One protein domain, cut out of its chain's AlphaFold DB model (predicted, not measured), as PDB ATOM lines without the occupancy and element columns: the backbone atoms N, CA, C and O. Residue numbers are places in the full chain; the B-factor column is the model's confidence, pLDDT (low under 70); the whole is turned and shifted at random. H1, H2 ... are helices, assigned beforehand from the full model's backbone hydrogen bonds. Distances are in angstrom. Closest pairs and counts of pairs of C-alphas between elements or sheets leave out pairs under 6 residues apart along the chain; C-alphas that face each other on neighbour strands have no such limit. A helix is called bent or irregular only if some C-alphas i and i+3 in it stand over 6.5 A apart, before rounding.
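This is residues 49 to 152 of the 152 residues of the protein "ECF transporter S component" of Anaerolineae bacterium (UniProt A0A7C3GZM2). Two long helical parts, H1 and H3a, lie side by side and run opposite ways; at one end of the pair the shorter H2 crosses H1 beside a long loop, and at the other H3 bends away, so that residues 137 to 152, the end of H3b and a tail, stick out. The 104 printed residues hold three named helices in the order H1, H2, H3, and no named strand: the class is all helix. The whole is extended, with a radius of gyration of the C-alphas of 21.1 A and spans of 69 by 33 by 19 A.

H1, residues 51 to 80, begins at C-alpha 51 (137.194, 169.422, 121.724) and is 44.4 A long; it is irregular, with C-alphas 76 and 79 7.2 A apart. H2 is residues 97 to 111, 21.2 A. H3, residues 113 to 145, was assigned as one helix by its hydrogen bonds but is bent, with C-alphas 129 and 132 7.4 A apart. Its arms are H3a, residues 113 to 129, 24.0 A, and H3b, residues 132 to 145, 20.6 A, ending at C-alpha 145 (147.966, 162.690, 104.024).

H1 and H3a touch at a shallow tilt of 22 degrees, opposite ways; their closest C-alphas, of Ala 59 and Phe 124, are 4.7 A apart. With residues 71 to 78 alone H1 touches H2, only just about perpendicular at 71 degrees, closest at the C-alphas of Asn 74 and Tyr 108, 7.4 A. With residues 51 to 55 alone H1 touches H3b, about perpendicular at 81 degrees, closest at the C-alphas of Ala 55 and Ala 132, 5.3 A. H3a and H3b stand at a steep tilt of 61 degrees. H2 and H3a meet only through their link; H2 and H3b are apart. Every O i to N i+4 pair is within hydrogen-bond range in H2, H3a and H3b, and 23 of 26 in H1.

The C-alphas farthest apart, of Ala 85 and Ala 152, are 73.6 A apart. The printed part has no cut. The link from H1 to H2 is long, 16 residues. Confidence is under 70 at residues 82 to 89 and 145 to 152.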
ATOM      1  N   THR A  49     133.241 167.267 117.476       84.31
ATOM      2  CA  THR A  49     132.405 168.460 117.641       84.31
ATOM      3  C   THR A  49     132.626 169.177 118.976       84.31
ATOM      4  O   THR A  49     132.293 170.354 119.095       84.31
ATOM      5  N   HIS A  50     133.215 168.511 119.976       88.38
ATOM      6  CA  HIS A  50     133.364 169.029 121.339       88.38
ATOM      7  C   HIS A  50     134.797 168.827 121.863       88.38
ATOM      8  O   HIS A  50     135.030 167.991 122.739       88.38
ATOM      9  N   PRO A  51     135.776 169.635 121.414       86.25
ATOM     10  CA  PRO A  51     137.194 169.422 121.724       86.25
ATOM     11  C   PRO A  51     137.525 169.505 123.222       86.25
ATOM     12  O   PRO A  51     138.477 168.883 123.681       86.25
ATOM     13  N   ARG A  52     136.744 170.267 124.000       88.81
ATOM     14  CA  ARG A  52     136.901 170.345 125.463       88.81
ATOM     15  C   ARG A  52     136.388 169.087 126.164       88.81
ATOM     16  O   ARG A  52     137.054 168.595 127.068       88.81
ATOM     17  N   ALA A  53     135.237 168.566 125.735       91.12
ATOM     18  CA  ALA A  53     134.693 167.317 126.265       91.12
ATOM     19  C   ALA A  53     135.605 166.139 125.908       91.12
ATOM     20  O   ALA A  53     135.865 165.286 126.748       91.12
ATOM     21  N   GLU A  54     136.165 166.145 124.696       92.12
ATOM     22  CA  GLU A  54     137.155 165.161 124.279       92.12
ATOM     23  C   GLU A  54     138.422 165.210 125.139       92.12
ATOM     24  O   GLU A  54     138.881 164.175 125.616       92.12
ATOM     25  N   ALA A  55     138.971 166.403 125.389       91.75
ATOM     26  CA  ALA A  55     140.143 166.557 126.245       91.75
ATOM     27  C   ALA A  55     139.875 166.095 127.684       91.75
ATOM     28  O   ALA A  55     140.713 165.412 128.265       91.75
ATOM     29  N   LEU A  56     138.702 166.413 128.241       94.00
ATOM     30  CA  LEU A  56     138.309 165.950 129.572       94.00
ATOM     31  C   LEU A  56     138.156 164.425 129.621       94.00
ATOM     32  O   LEU A  56     138.653 163.794 130.550       94.00
ATOM     33  N   MET A  57     137.522 163.827 128.609       94.88
ATOM     34  CA  MET A  57     137.395 162.374 128.489       94.88
ATOM     35  C   MET A  57     138.774 161.710 128.432       94.88
ATOM     36  O   MET A  57     139.025 160.763 129.172       94.88
ATOM     37  N   LEU A  58     139.686 162.229 127.604       93.62
ATOM     38  CA  LEU A  58     141.056 161.726 127.505       93.62
ATOM     39  C   LEU A  58     141.820 161.894 128.819       93.62
ATOM     40  O   LEU A  58     142.536 160.980 129.213       93.62
ATOM     41  N   ALA A  59     141.653 163.021 129.513       94.38
ATOM     42  CA  ALA A  59     142.295 163.265 130.798       94.38
ATOM     43  C   ALA A  59     141.812 162.277 131.867       94.38
ATOM     44  O   ALA A  59     142.635 161.618 132.501       94.38
ATOM     45  N   LEU A  60     140.494 162.115 132.031       94.81
ATOM     46  CA  LEU A  60     139.911 161.145 132.965       94.81
ATOM     47  C   LEU A  60     140.316 159.710 132.619       94.81
ATOM     48  O   LEU A  60     140.633 158.917 133.504       94.81
ATOM     49  N   TRP A  61     140.369 159.388 131.328       94.31
ATOM     50  CA  TRP A  61     140.836 158.091 130.862       94.31
ATOM     51  C   TRP A  61     142.315 157.854 131.167       94.31
ATOM     52  O   TRP A  61     142.682 156.782 131.637       94.31
ATOM     53  N   GLY A  62     143.165 158.858 130.950       92.75
ATOM     54  CA  GLY A  62     144.586 158.806 131.288       92.75
ATOM     55  C   GLY A  62     144.828 158.673 132.791       92.75
ATOM     56  O   GLY A  62     145.724 157.935 133.194       92.75
ATOM     57  N   LEU A  63     144.001 159.320 133.618       92.88
ATOM     58  CA  LEU A  63     144.018 159.160 135.073       92.88
ATOM     59  C   LEU A  63     143.706 157.706 135.460       92.88
ATOM     60  O   LEU A  63     144.481 157.082 136.181       92.88
ATOM     61  N   PHE A  64     142.612 157.150 134.932       94.19
ATOM     62  CA  PHE A  64     142.211 155.763 135.179       94.19
ATOM     63  C   PHE A  64     143.278 154.762 134.720       94.19
ATOM     64  O   PHE A  64     143.690 153.890 135.487       94.19
ATOM     65  N   LEU A  65     143.776 154.913 133.491       92.25
ATOM     66  CA  LEU A  65     144.830 154.056 132.956       92.25
ATOM     67  C   LEU A  65     146.152 154.211 133.711       92.25
ATOM     68  O   LEU A  65     146.898 153.243 133.790       92.25
ATOM     69  N   GLY A  66     146.438 155.380 134.290       90.19
ATOM     70  CA  GLY A  66     147.601 155.591 135.150       90.19
ATOM     71  C   GLY A  66     147.580 154.687 136.382       90.19
ATOM     72  O   GLY A  66     148.565 154.000 136.650       90.19
ATOM     73  N   PHE A  67     146.437 154.614 137.073       89.75
ATOM     74  CA  PHE A  67     146.252 153.684 138.192       89.75
ATOM     75  C   PHE A  67     146.264 152.226 137.740       89.75
ATOM     76  O   PHE A  67     146.945 151.408 138.352       89.75
ATOM     77  N   ALA A  68     145.557 151.893 136.657       89.06
ATOM     78  CA  ALA A  68     145.522 150.524 136.140       89.06
ATOM     79  C   ALA A  68     146.922 150.033 135.734       89.06
ATOM     80  O   ALA A  68     147.305 148.910 136.059       89.06
ATOM     81  N   PHE A  69     147.709 150.888 135.077       88.31
ATOM     82  CA  PHE A  69     149.098 150.609 134.722       88.31
ATOM     83  C   PHE A  69     149.953 150.382 135.971       88.31
ATOM     84  O   PHE A  69     150.696 149.409 136.029       88.31
ATOM     85  N   GLY A  70     149.823 151.248 136.977       86.06
ATOM     86  CA  GLY A  70     150.522 151.116 138.251       86.06
ATOM     87  C   GLY A  70     150.201 149.809 138.976       86.06
ATOM     88  O   GLY A  70     151.108 149.066 139.350       86.06
ATOM     89  N   LEU A  71     148.917 149.467 139.088       86.00
ATOM     90  CA  LEU A  71     148.450 148.210 139.674       86.00
ATOM     91  C   LEU A  71     149.083 147.004 138.959       86.00
ATOM     92  O   LEU A  71     149.782 146.199 139.573       86.00
ATOM     93  N   LEU A  72     148.930 146.929 137.634       86.62
ATOM     94  CA  LEU A  72     149.498 145.857 136.815       86.62
ATOM     95  C   LEU A  72     151.017 145.746 137.014       86.62
ATOM     96  O   LEU A  72     151.531 144.683 137.362       86.62
ATOM     97  N   MET A  73     151.730 146.867 136.919       84.94
ATOM     98  CA  MET A  73     153.177 146.918 137.124       84.94
ATOM     99  C   MET A  73     153.623 146.377 138.482       84.94
ATOM    100  O   MET A  73     154.643 145.694 138.560       84.94
ATOM    101  N   ASN A  74     152.856 146.630 139.541       84.44
ATOM    102  CA  ASN A  74     153.172 146.134 140.876       84.44
ATOM    103  C   ASN A  74     152.870 144.636 141.043       84.44
ATOM    104  O   ASN A  74     153.585 143.966 141.785       84.44
ATOM    105  N   ILE A  75     151.873 144.082 140.336       82.25
ATOM    106  CA  ILE A  75     151.546 142.643 140.399       82.25
ATOM    107  C   ILE A  75     152.716 141.787 139.911       82.25
ATOM    108  O   ILE A  75     152.963 140.731 140.484       82.25
ATOM    109  N   TYR A  76     153.449 142.228 138.885       80.19
ATOM    110  CA  TYR A  76     154.582 141.460 138.364       80.19
ATOM    111  C   TYR A  76     155.676 141.256 139.420       80.19
ATOM    112  O   TYR A  76     156.217 140.164 139.533       80.19
ATOM    113  N   PHE A  77     155.997 142.289 140.203       75.88
ATOM    114  CA  PHE A  77     157.092 142.224 141.175       75.88
ATOM    115  C   PHE A  77     156.658 141.728 142.556       75.88
ATOM    116  O   PHE A  77     157.458 141.101 143.245       75.88
ATOM    117  N   TRP A  78     155.411 141.982 142.958       78.94
ATOM    118  CA  TRP A  78     154.915 141.721 144.312       78.94
ATOM    119  C   TRP A  78     155.167 140.291 144.841       78.94
ATOM    120  O   TRP A  78     155.645 140.179 145.971       78.94
ATOM    121  N   PRO A  79     154.956 139.203 144.067       76.81
ATOM    122  CA  PRO A  79     155.207 137.836 144.534       76.81
ATOM    123  C   PRO A  79     156.683 137.509 144.793       76.81
ATOM    124  O   PRO A  79     156.979 136.529 145.468       76.81
ATOM    125  N   TYR A  80     157.607 138.291 144.230       72.25
ATOM    126  CA  TYR A  80     159.048 138.048 144.326       72.25
ATOM    127  C   TYR A  80     159.717 138.855 145.443       72.25
ATOM    128  O   TYR A  80     160.895 138.645 145.731       72.25
ATOM    129  N   VAL A  81     158.989 139.777 146.079       70.88
ATOM    130  CA  VAL A  81     159.507 140.554 147.206       70.88
ATOM    131  C   VAL A  81     159.319 139.746 148.488       70.88
ATOM    132  O   VAL A  81     158.196 139.498 148.916       70.88
ATOM    133  N   PHE A  82     160.427 139.363 149.125       64.00
ATOM    134  CA  PHE A  82     160.421 138.666 150.411       64.00
ATOM    135  C   PHE A  82     161.184 139.481 151.453       64.00
ATOM    136  O   PHE A  82     162.411 139.496 151.462       64.00
ATOM    137  N   THR A  83     160.451 140.138 152.355       62.47
ATOM    138  CA  THR A  83     161.035 140.742 153.563       62.47
ATOM    139  C   THR A  83     160.467 140.040 154.800       62.47
ATOM    140  O   THR A  83     159.273 140.186 155.075       62.47
ATOM    141  N   PRO A  84     161.287 139.296 155.574       57.34
ATOM    142  CA  PRO A  84     160.820 138.504 156.719       57.34
ATOM    143  C   PRO A  84     160.070 139.311 157.790       57.34
ATOM    144  O   PRO A  84     159.190 138.778 158.456       57.34
ATOM    145  N   ALA A  85     160.385 140.604 157.932       58.41
ATOM    146  CA  ALA A  85     159.790 141.494 158.929       58.41
ATOM    147  C   ALA A  85     158.378 142.016 158.572       58.41
ATOM    148  O   ALA A  85     157.735 142.627 159.419       58.41
ATOM    149  N   GLN A  86     157.889 141.804 157.342       58.66
ATOM    150  CA  GLN A  86     156.593 142.314 156.853       58.66
ATOM    151  C   GLN A  86     155.781 141.215 156.142       58.66
ATOM    152  O   GLN A  86     155.167 141.432 155.098       58.66
ATOM    153  N   SER A  87     155.790 140.004 156.705       61.47
ATOM    154  CA  SER A  87     155.209 138.790 156.109       61.47
ATOM    155  C   SER A  87     153.713 138.889 155.769       61.47
ATOM    156  O   SER A  87     153.245 138.157 154.897       61.47
ATOM    157  N   GLU A  88     152.973 139.803 156.402       65.50
ATOM    158  CA  GLU A  88     151.541 140.013 156.162       65.50
ATOM    159  C   GLU A  88     151.224 140.768 154.864       65.50
ATOM    160  O   GLU A  88     150.095 140.703 154.396       65.50
ATOM    161  N   MET A  89     152.194 141.447 154.240       64.69
ATOM    162  CA  MET A  89     151.972 142.184 152.983       64.69
ATOM    163  C   MET A  89     152.374 141.395 151.735       64.69
ATOM    164  O   MET A  89     152.041 141.799 150.620       64.69
ATOM    165  N   TYR A  90     153.077 140.275 151.902       72.81
ATOM    166  CA  TYR A  90     153.627 139.494 150.797       72.81
ATOM    167  C   TYR A  90     152.848 138.209 150.547       72.81
ATOM    168  O   TYR A  90     152.134 137.682 151.412       72.81
ATOM    169  N   TRP A  91     153.001 137.714 149.322       72.12
ATOM    170  CA  TRP A  91     152.400 136.466 148.895       72.12
ATOM    171  C   TRP A  91     152.976 135.284 149.686       72.12
ATOM    172  O   TRP A  91     154.188 135.182 149.885       72.12
ATOM    173  N   GLN A  92     152.100 134.386 150.136       74.69
ATOM    174  CA  GLN A  92     152.469 133.145 150.813       74.69
ATOM    175  C   GLN A  92     151.770 131.952 150.145       74.69
ATOM    176  O   GLN A  92     150.617 132.079 149.719       74.69
ATOM    177  N   PRO A  93     152.429 130.782 150.068       74.56
ATOM    178  CA  PRO A  93     151.791 129.567 149.580       74.56
ATOM    179  C   PRO A  93     150.596 129.179 150.462       74.56
ATOM    180  O   PRO A  93     150.713 129.155 151.684       74.56
ATOM    181  N   GLY A  94     149.460 128.841 149.846       79.06
ATOM    182  CA  GLY A  94     148.262 128.360 150.552       79.06
ATOM    183  C   GLY A  94     147.226 129.429 150.923       79.06
ATOM    184  O   GLY A  94     146.225 129.085 151.544       79.06
ATOM    185  N   LEU A  95     147.425 130.691 150.529       79.56
ATOM    186  CA  LEU A  95     146.432 131.750 150.739       79.56
ATOM    187  C   LEU A  95     145.195 131.566 149.857       79.56
ATOM    188  O   LEU A  95     145.286 131.187 148.686       79.56
ATOM    189  N   SER A  96     144.034 131.926 150.400       86.56
ATOM    190  CA  SER A  96     142.813 132.085 149.614       86.56
ATOM    191  C   SER A  96     142.913 133.283 148.655       86.56
ATOM    192  O   SER A  96     143.747 134.186 148.808       86.56
ATOM    193  N   LEU A  97     142.026 133.327 147.655       82.75
ATOM    194  CA  LEU A  97     141.975 134.424 146.679       82.75
ATOM    195  C   LEU A  97     141.720 135.787 147.355       82.75
ATOM    196  O   LEU A  97     142.293 136.800 146.955       82.75
ATOM    197  N   ILE A  98     140.884 135.800 148.397       86.19
ATOM    198  CA  ILE A  98     140.503 137.010 149.139       86.19
ATOM    199  C   ILE A  98     141.686 137.533 149.955       86.19
ATOM    200  O   ILE A  98     141.998 138.720 149.886       86.19
ATOM    201  N   GLU A  99     142.380 136.655 150.678       83.06
ATOM    202  CA  GLU A  99     143.568 137.032 151.453       83.06
ATOM    203  C   GLU A  99     144.672 137.554 150.533       83.06
ATOM    204  O   GLU A  99     145.285 138.580 150.814       83.06
ATOM    205  N   THR A 100     144.872 136.909 149.381       84.12
ATOM    206  CA  THR A 100     145.828 137.364 148.364       84.12
ATOM    207  C   THR A 100     145.517 138.792 147.903       84.12
ATOM    208  O   THR A 100     146.416 139.633 147.851       84.12
ATOM    209  N   ALA A 101     144.243 139.097 147.629       83.56
ATOM    210  CA  ALA A 101     143.817 140.433 147.220       83.56
ATOM    211  C   ALA A 101     143.990 141.480 148.335       83.56
ATOM    212  O   ALA A 101     144.435 142.593 148.061       83.56
ATOM    213  N   GLN A 102     143.687 141.130 149.591       84.88
ATOM    214  CA  GLN A 102     143.860 142.028 150.739       84.88
ATOM    215  C   GLN A 102     145.330 142.387 150.971       84.88
ATOM    216  O   GLN A 102     145.660 143.562 151.130       84.88
ATOM    217  N   ARG A 103     146.227 141.394 150.934       85.25
ATOM    218  CA  ARG A 103     147.669 141.617 151.119       85.25
ATOM    219  C   ARG A 103     148.258 142.476 150.010       85.25
ATOM    220  O   ARG A 103     149.007 143.413 150.286       85.25
ATOM    221  N   TYR A 104     147.861 142.211 148.767       83.75
ATOM    222  CA  TYR A 104     148.260 143.030 147.629       83.75
ATOM    223  C   TYR A 104     147.739 144.472 147.743       83.75
ATOM    224  O   TYR A 104     148.490 145.413 147.493       83.75
ATOM    225  N   ALA A 105     146.490 144.670 148.177       83.50
ATOM    226  CA  ALA A 105     145.929 146.006 148.376       83.50
ATOM    227  C   ALA A 105     146.693 146.797 149.452       83.50
ATOM    228  O   ALA A 105     147.019 147.963 149.233       83.50
ATOM    229  N   LEU A 106     147.035 146.162 150.579       84.75
ATOM    230  CA  LEU A 106     147.852 146.777 151.631       84.75
ATOM    231  C   LEU A 106     149.240 147.160 151.114       84.75
ATOM    232  O   LEU A 106     149.667 148.299 151.300       84.75
ATOM    233  N   PHE A 107     149.909 146.243 150.411       84.19
ATOM    234  CA  PHE A 107     151.192 146.522 149.770       84.19
ATOM    235  C   PHE A 107     151.091 147.721 148.820       84.19
ATOM    236  O   PHE A 107     151.884 148.658 148.924       84.19
ATOM    237  N   TYR A 108     150.091 147.729 147.935       84.69
ATOM    238  CA  TYR A 108     149.891 148.785 146.946       84.69
ATOM    239  C   TYR A 108     149.660 150.154 147.596       84.69
ATOM    240  O   TYR A 108     150.310 151.126 147.214       84.69
ATOM    241  N   ILE A 109     148.791 150.230 148.608       85.19
ATOM    242  CA  ILE A 109     148.465 151.476 149.320       85.19
ATOM    243  C   ILE A 109     149.692 152.055 150.027       85.19
ATOM    244  O   ILE A 109     149.933 153.260 149.956       85.19
ATOM    245  N   VAL A 110     150.468 151.210 150.706       83.56
ATOM    246  CA  VAL A 110     151.604 151.657 151.521       83.56
ATOM    247  C   VAL A 110     152.792 152.067 150.652       83.56
ATOM    248  O   VAL A 110     153.469 153.044 150.965       83.56
ATOM    249  N   THR A 111     153.055 151.336 149.566       79.31
ATOM    250  CA  THR A 111     154.303 151.493 148.802       79.31
ATOM    251  C   THR A 111     154.148 152.318 147.531       79.31
ATOM    252  O   THR A 111     154.990 153.174 147.257       79.31
ATOM    253  N   SER A 112     153.076 152.100 146.766       82.88
ATOM    254  CA  SER A 112     153.008 152.511 145.356       82.88
ATOM    255  C   SER A 112     151.903 153.517 145.054       82.88
ATOM    256  O   SER A 112     152.053 154.315 144.129       82.88
ATOM    257  N   LEU A 113     150.836 153.554 145.856       87.12
ATOM    258  CA  LEU A 113     149.674 154.414 145.622       87.12
ATOM    259  C   LEU A 113     150.054 155.893 145.515       87.12
ATOM    260  O   LEU A 113     149.565 156.576 144.624       87.12
ATOM    261  N   TRP A 114     150.937 156.392 146.383       88.25
ATOM    262  CA  TRP A 114     151.349 157.799 146.359       88.25
ATOM    263  C   TRP A 114     152.110 158.170 145.084       88.25
ATOM    264  O   TRP A 114     151.885 159.240 144.513       88.25
ATOM    265  N   TRP A 115     152.970 157.270 144.603       87.75
ATOM    266  CA  TRP A 115     153.736 157.468 143.373       87.75
ATOM    267  C   TRP A 115     152.853 157.385 142.133       87.75
ATOM    268  O   TRP A 115     152.970 158.221 141.231       87.75
ATOM    269  N   ASP A 116     151.949 156.408 142.097       90.31
ATOM    270  CA  ASP A 116     151.002 156.245 141.000       90.31
ATOM    271  C   ASP A 116     149.992 157.393 140.967       90.31
ATOM    272  O   ASP A 116     149.715 157.917 139.890       90.31
ATOM    273  N   LEU A 117     149.524 157.865 142.127       91.00
ATOM    274  CA  LEU A 117     148.659 159.038 142.246       91.00
ATOM    275  C   LEU A 117     149.346 160.286 141.689       91.00
ATOM    276  O   LEU A 117     148.767 160.973 140.849       91.00
ATOM    277  N   ALA A 118     150.584 160.568 142.104       92.00
ATOM    278  CA  ALA A 118     151.330 161.723 141.610       92.00
ATOM    279  C   ALA A 118     151.506 161.673 140.083       92.00
ATOM    280  O   ALA A 118     151.265 162.663 139.388       92.00
ATOM    281  N   ARG A 119     151.866 160.502 139.541       90.81
ATOM    282  CA  ARG A 119     152.033 160.299 138.095       90.81
ATOM    283  C   ARG A 119     150.709 160.427 137.339       90.81
ATOM    284  O   ARG A 119     150.663 161.077 136.296       90.81
ATOM    285  N   ALA A 120     149.636 159.833 137.857       92.62
ATOM    286  CA  ALA A 120     148.318 159.852 137.234       92.62
ATOM    287  C   ALA A 120     147.721 161.270 137.231       92.62
ATOM    288  O   ALA A 120     147.210 161.712 136.202       92.62
ATOM    289  N   VAL A 121     147.861 162.018 138.331       93.94
ATOM    290  CA  VAL A 121     147.457 163.432 138.411       93.94
ATOM    291  C   VAL A 121     148.300 164.298 137.475       93.94
ATOM    292  O   VAL A 121     147.749 165.135 136.762       93.94
ATOM    293  N   GLY A 122     149.614 164.067 137.400       94.94
ATOM    294  CA  GLY A 122     150.482 164.753 136.440       94.94
ATOM    295  C   GLY A 122     150.022 164.546 134.993       94.94
ATOM    296  O   GLY A 122     149.830 165.512 134.255       94.94
ATOM    297  N   ASN A 123     149.749 163.297 134.606       94.69
ATOM    298  CA  ASN A 123     149.217 162.966 133.282       94.69
ATOM    299  C   ASN A 123     147.847 163.603 133.031       94.69
ATOM    300  O   ASN A 123     147.610 164.131 131.947       94.69
ATOM    301  N   PHE A 124     146.958 163.590 134.025       95.31
ATOM    302  CA  PHE A 124     145.649 164.231 133.943       95.31
ATOM    303  C   PHE A 124     145.773 165.729 133.630       95.31
ATOM    304  O   PHE A 124     145.146 166.215 132.688       95.31
ATOM    305  N   VAL A 125     146.631 166.449 134.359       95.94
ATOM    306  CA  VAL A 125     146.874 167.882 134.132       95.94
ATOM    307  C   VAL A 125     147.461 168.124 132.742       95.94
ATOM    308  O   VAL A 125     146.976 168.991 132.015       95.94
ATOM    309  N   LEU A 126     148.456 167.334 132.325       95.50
ATOM    310  CA  LEU A 126     149.048 167.456 130.989       95.50
ATOM    311  C   LEU A 126     148.018 167.214 129.880       95.50
ATOM    312  O   LEU A 126     147.979 167.957 128.900       95.50
ATOM    313  N   LEU A 127     147.146 166.219 130.038       95.06
ATOM    314  CA  LEU A 127     146.083 165.940 129.075       95.06
ATOM    315  C   LEU A 127     145.047 167.068 129.036       95.06
ATOM    316  O   LEU A 127     144.661 167.481 127.944       95.06
ATOM    317  N   LEU A 128     144.651 167.638 130.177       94.00
ATOM    318  CA  LEU A 128     143.748 168.794 130.193       94.00
ATOM    319  C   LEU A 128     144.321 170.001 129.437       94.00
ATOM    320  O   LEU A 128     143.587 170.679 128.716       94.00
ATOM    321  N   LEU A 129     145.622 170.258 129.580       94.31
ATOM    322  CA  LEU A 129     146.285 171.398 128.946       94.31
ATOM    323  C   LEU A 129     146.540 171.168 127.451       94.31
ATOM    324  O   LEU A 129     146.328 172.070 126.637       94.31
ATOM    325  N   PHE A 130     146.982 169.964 127.075       94.50
ATOM    326  CA  PHE A 130     147.560 169.718 125.753       94.50
ATOM    327  C   PHE A 130     146.751 168.778 124.854       94.50
ATOM    328  O   PHE A 130     146.962 168.804 123.641       94.50
ATOM    329  N   ALA A 131     145.788 168.001 125.362       92.19
ATOM    330  CA  ALA A 131     145.060 167.050 124.516       92.19
ATOM    331  C   ALA A 131     144.284 167.754 123.392       92.19
ATOM    332  O   ALA A 131     144.406 167.377 122.229       92.19
ATOM    333  N   ALA A 132     143.543 168.825 123.695       90.69
ATOM    334  CA  ALA A 132     142.758 169.549 122.691       90.69
ATOM    335  C   ALA A 132     143.597 170.135 121.529       90.69
ATOM    336  O   ALA A 132     143.207 169.959 120.368       90.69
ATOM    337  N   PRO A 133     144.702 170.880 121.754       92.00
ATOM    338  CA  PRO A 133     145.536 171.356 120.650       92.00
ATOM    339  C   PRO A 133     146.246 170.213 119.910       92.00
ATOM    340  O   PRO A 133     146.268 170.232 118.679       92.00
ATOM    341  N   VAL A 134     146.753 169.197 120.617       92.00
ATOM    342  CA  VAL A 134     147.479 168.072 120.000       92.00
ATOM    343  C   VAL A 134     146.560 167.223 119.124       92.00
ATOM    344  O   VAL A 134     146.897 166.951 117.975       92.00
ATOM    345  N   VAL A 135     145.366 166.861 119.599       90.19
ATOM    346  CA  VAL A 135     144.398 166.076 118.813       90.19
ATOM    347  C   VAL A 135     143.966 166.835 117.560       90.19
ATOM    348  O   VAL A 135     143.917 166.255 116.475       90.19
ATOM    349  N   ARG A 136     143.710 168.146 117.668       89.31
ATOM    350  CA  ARG A 136     143.385 168.987 116.503       89.31
ATOM    351  C   ARG A 136     144.517 169.014 115.482       89.31
ATOM    352  O   ARG A 136     144.258 168.895 114.285       89.31
ATOM    353  N   LEU A 137     145.759 169.141 115.946       90.50
ATOM    354  CA  LEU A 137     146.936 169.113 115.085       90.50
ATOM    355  C   LEU A 137     147.053 167.769 114.357       90.50
ATOM    356  O   LEU A 137     147.140 167.744 113.131       90.50
ATOM    357  N   LEU A 138     146.985 166.658 115.095       88.06
ATOM    358  CA  LEU A 138     147.096 165.306 114.543       88.06
ATOM    359  C   LEU A 138     145.990 165.002 113.523       88.06
ATOM    360  O   LEU A 138     146.282 164.462 112.459       88.06
ATOM    361  N   ARG A 139     144.740 165.406 113.792       87.12
ATOM    362  CA  ARG A 139     143.625 165.259 112.838       87.12
ATOM    363  C   ARG A 139     143.857 166.037 111.550       87.12
ATOM    364  O   ARG A 139     143.648 165.499 110.466       87.12
ATOM    365  N   ARG A 140     144.328 167.283 111.658       86.50
ATOM    366  CA  ARG A 140     144.644 168.119 110.493       86.50
ATOM    367  C   ARG A 140     145.733 167.484 109.625       86.50
ATOM    368  O   ARG A 140     145.640 167.529 108.403       86.50
ATOM    369  N   PHE A 141     146.751 166.890 110.245       85.94
ATOM    370  CA  PHE A 141     147.769 166.131 109.520       85.94
ATOM    371  C   PHE A 141     147.178 164.882 108.862       85.94
ATOM    372  O   PHE A 141     147.390 164.672 107.673       85.94
ATOM    373  N   GLN A 142     146.376 164.097 109.583       82.69
ATOM    374  CA  GLN A 142     145.763 162.887 109.038       82.69
ATOM    375  C   GLN A 142     144.914 163.171 107.786       82.69
ATOM    376  O   GLN A 142     145.073 162.489 106.779       82.69
ATOM    377  N   GLN A 143     144.073 164.209 107.818       79.31
ATOM    378  CA  GLN A 143     143.229 164.606 106.682       79.31
ATOM    379  C   GLN A 143     144.029 165.056 105.452       79.31
ATOM    380  O   GLN A 143     143.533 164.975 104.334       79.31
ATOM    381  N   ARG A 144     145.262 165.540 105.638       75.31
ATOM    382  CA  ARG A 144     146.110 166.015 104.536       75.31
ATOM    383  C   ARG A 144     146.862 164.889 103.825       75.31
ATOM    384  O   ARG A 144     147.233 165.058 102.669       75.31
ATOM    385  N   PHE A 145     147.123 163.784 104.520       67.25
ATOM    386  CA  PHE A 145     147.966 162.690 104.024       67.25
ATOM    387  C   PHE A 145     147.189 161.425 103.641       67.25
ATOM    388  O   PHE A 145     147.748 160.563 102.971       67.25
ATOM    389  N   PHE A 146     145.912 161.320 104.016       65.38
ATOM    390  CA  PHE A 146     145.040 160.221 103.607       65.38
ATOM    391  C   PHE A 146     143.921 160.750 102.710       65.38
ATOM    392  O   PHE A 146     142.957 161.345 103.188       65.38
ATOM    393  N   PHE A 147     144.061 160.529 101.402       64.62
ATOM    394  CA  PHE A 147     142.990 160.746 100.436       64.62
ATOM    395  C   PHE A 147     142.215 159.436 100.269       64.62
ATOM    396  O   PHE A 147     142.760 158.456  99.766       64.62
ATOM    397  N   GLU A 148     140.951 159.411 100.682       64.94
ATOM    398  CA  GLU A 148     140.019 158.378 100.232       64.94
ATOM    399  C   GLU A 148     139.498 158.773  98.850       64.94
ATOM    400  O   GLU A 148     138.807 159.783  98.690       64.94
ATOM    401  N   VAL A 149     139.836 157.979  97.835       66.69
ATOM    402  CA  VAL A 149     139.173 158.064  96.533       66.69
ATOM    403  C   VAL A 149     137.760 157.528  96.734       66.69
ATOM    404  O   VAL A 149     137.567 156.325  96.890       66.69
ATOM    405  N   LYS A 150     136.763 158.418  96.754       61.59
ATOM    406  CA  LYS A 150     135.359 158.008  96.669       61.59
ATOM    407  C   LYS A 150     135.135 157.379  95.296       61.59
ATOM    408  O   LYS A 150     135.029 158.098  94.306       61.59
ATOM    409  N   THR A 151     135.085 156.055  95.228       59.00
ATOM    410  CA  THR A 151     134.513 155.365  94.072       59.00
ATOM    411  C   THR A 151     133.009 155.615  94.092       59.00
ATOM    412  O   THR A 151     132.350 155.270  95.075       59.00
ATOM    413  N   ALA A 152     132.533 156.319  93.064       63.41
ATOM    414  CA  ALA A 152     131.125 156.627  92.828       63.41
ATOM    415  C   ALA A 152     130.292 155.362  92.594       63.41
ATOM    416  O   ALA A 152     130.862 154.378  92.067       63.41
TER     417      ALA A 152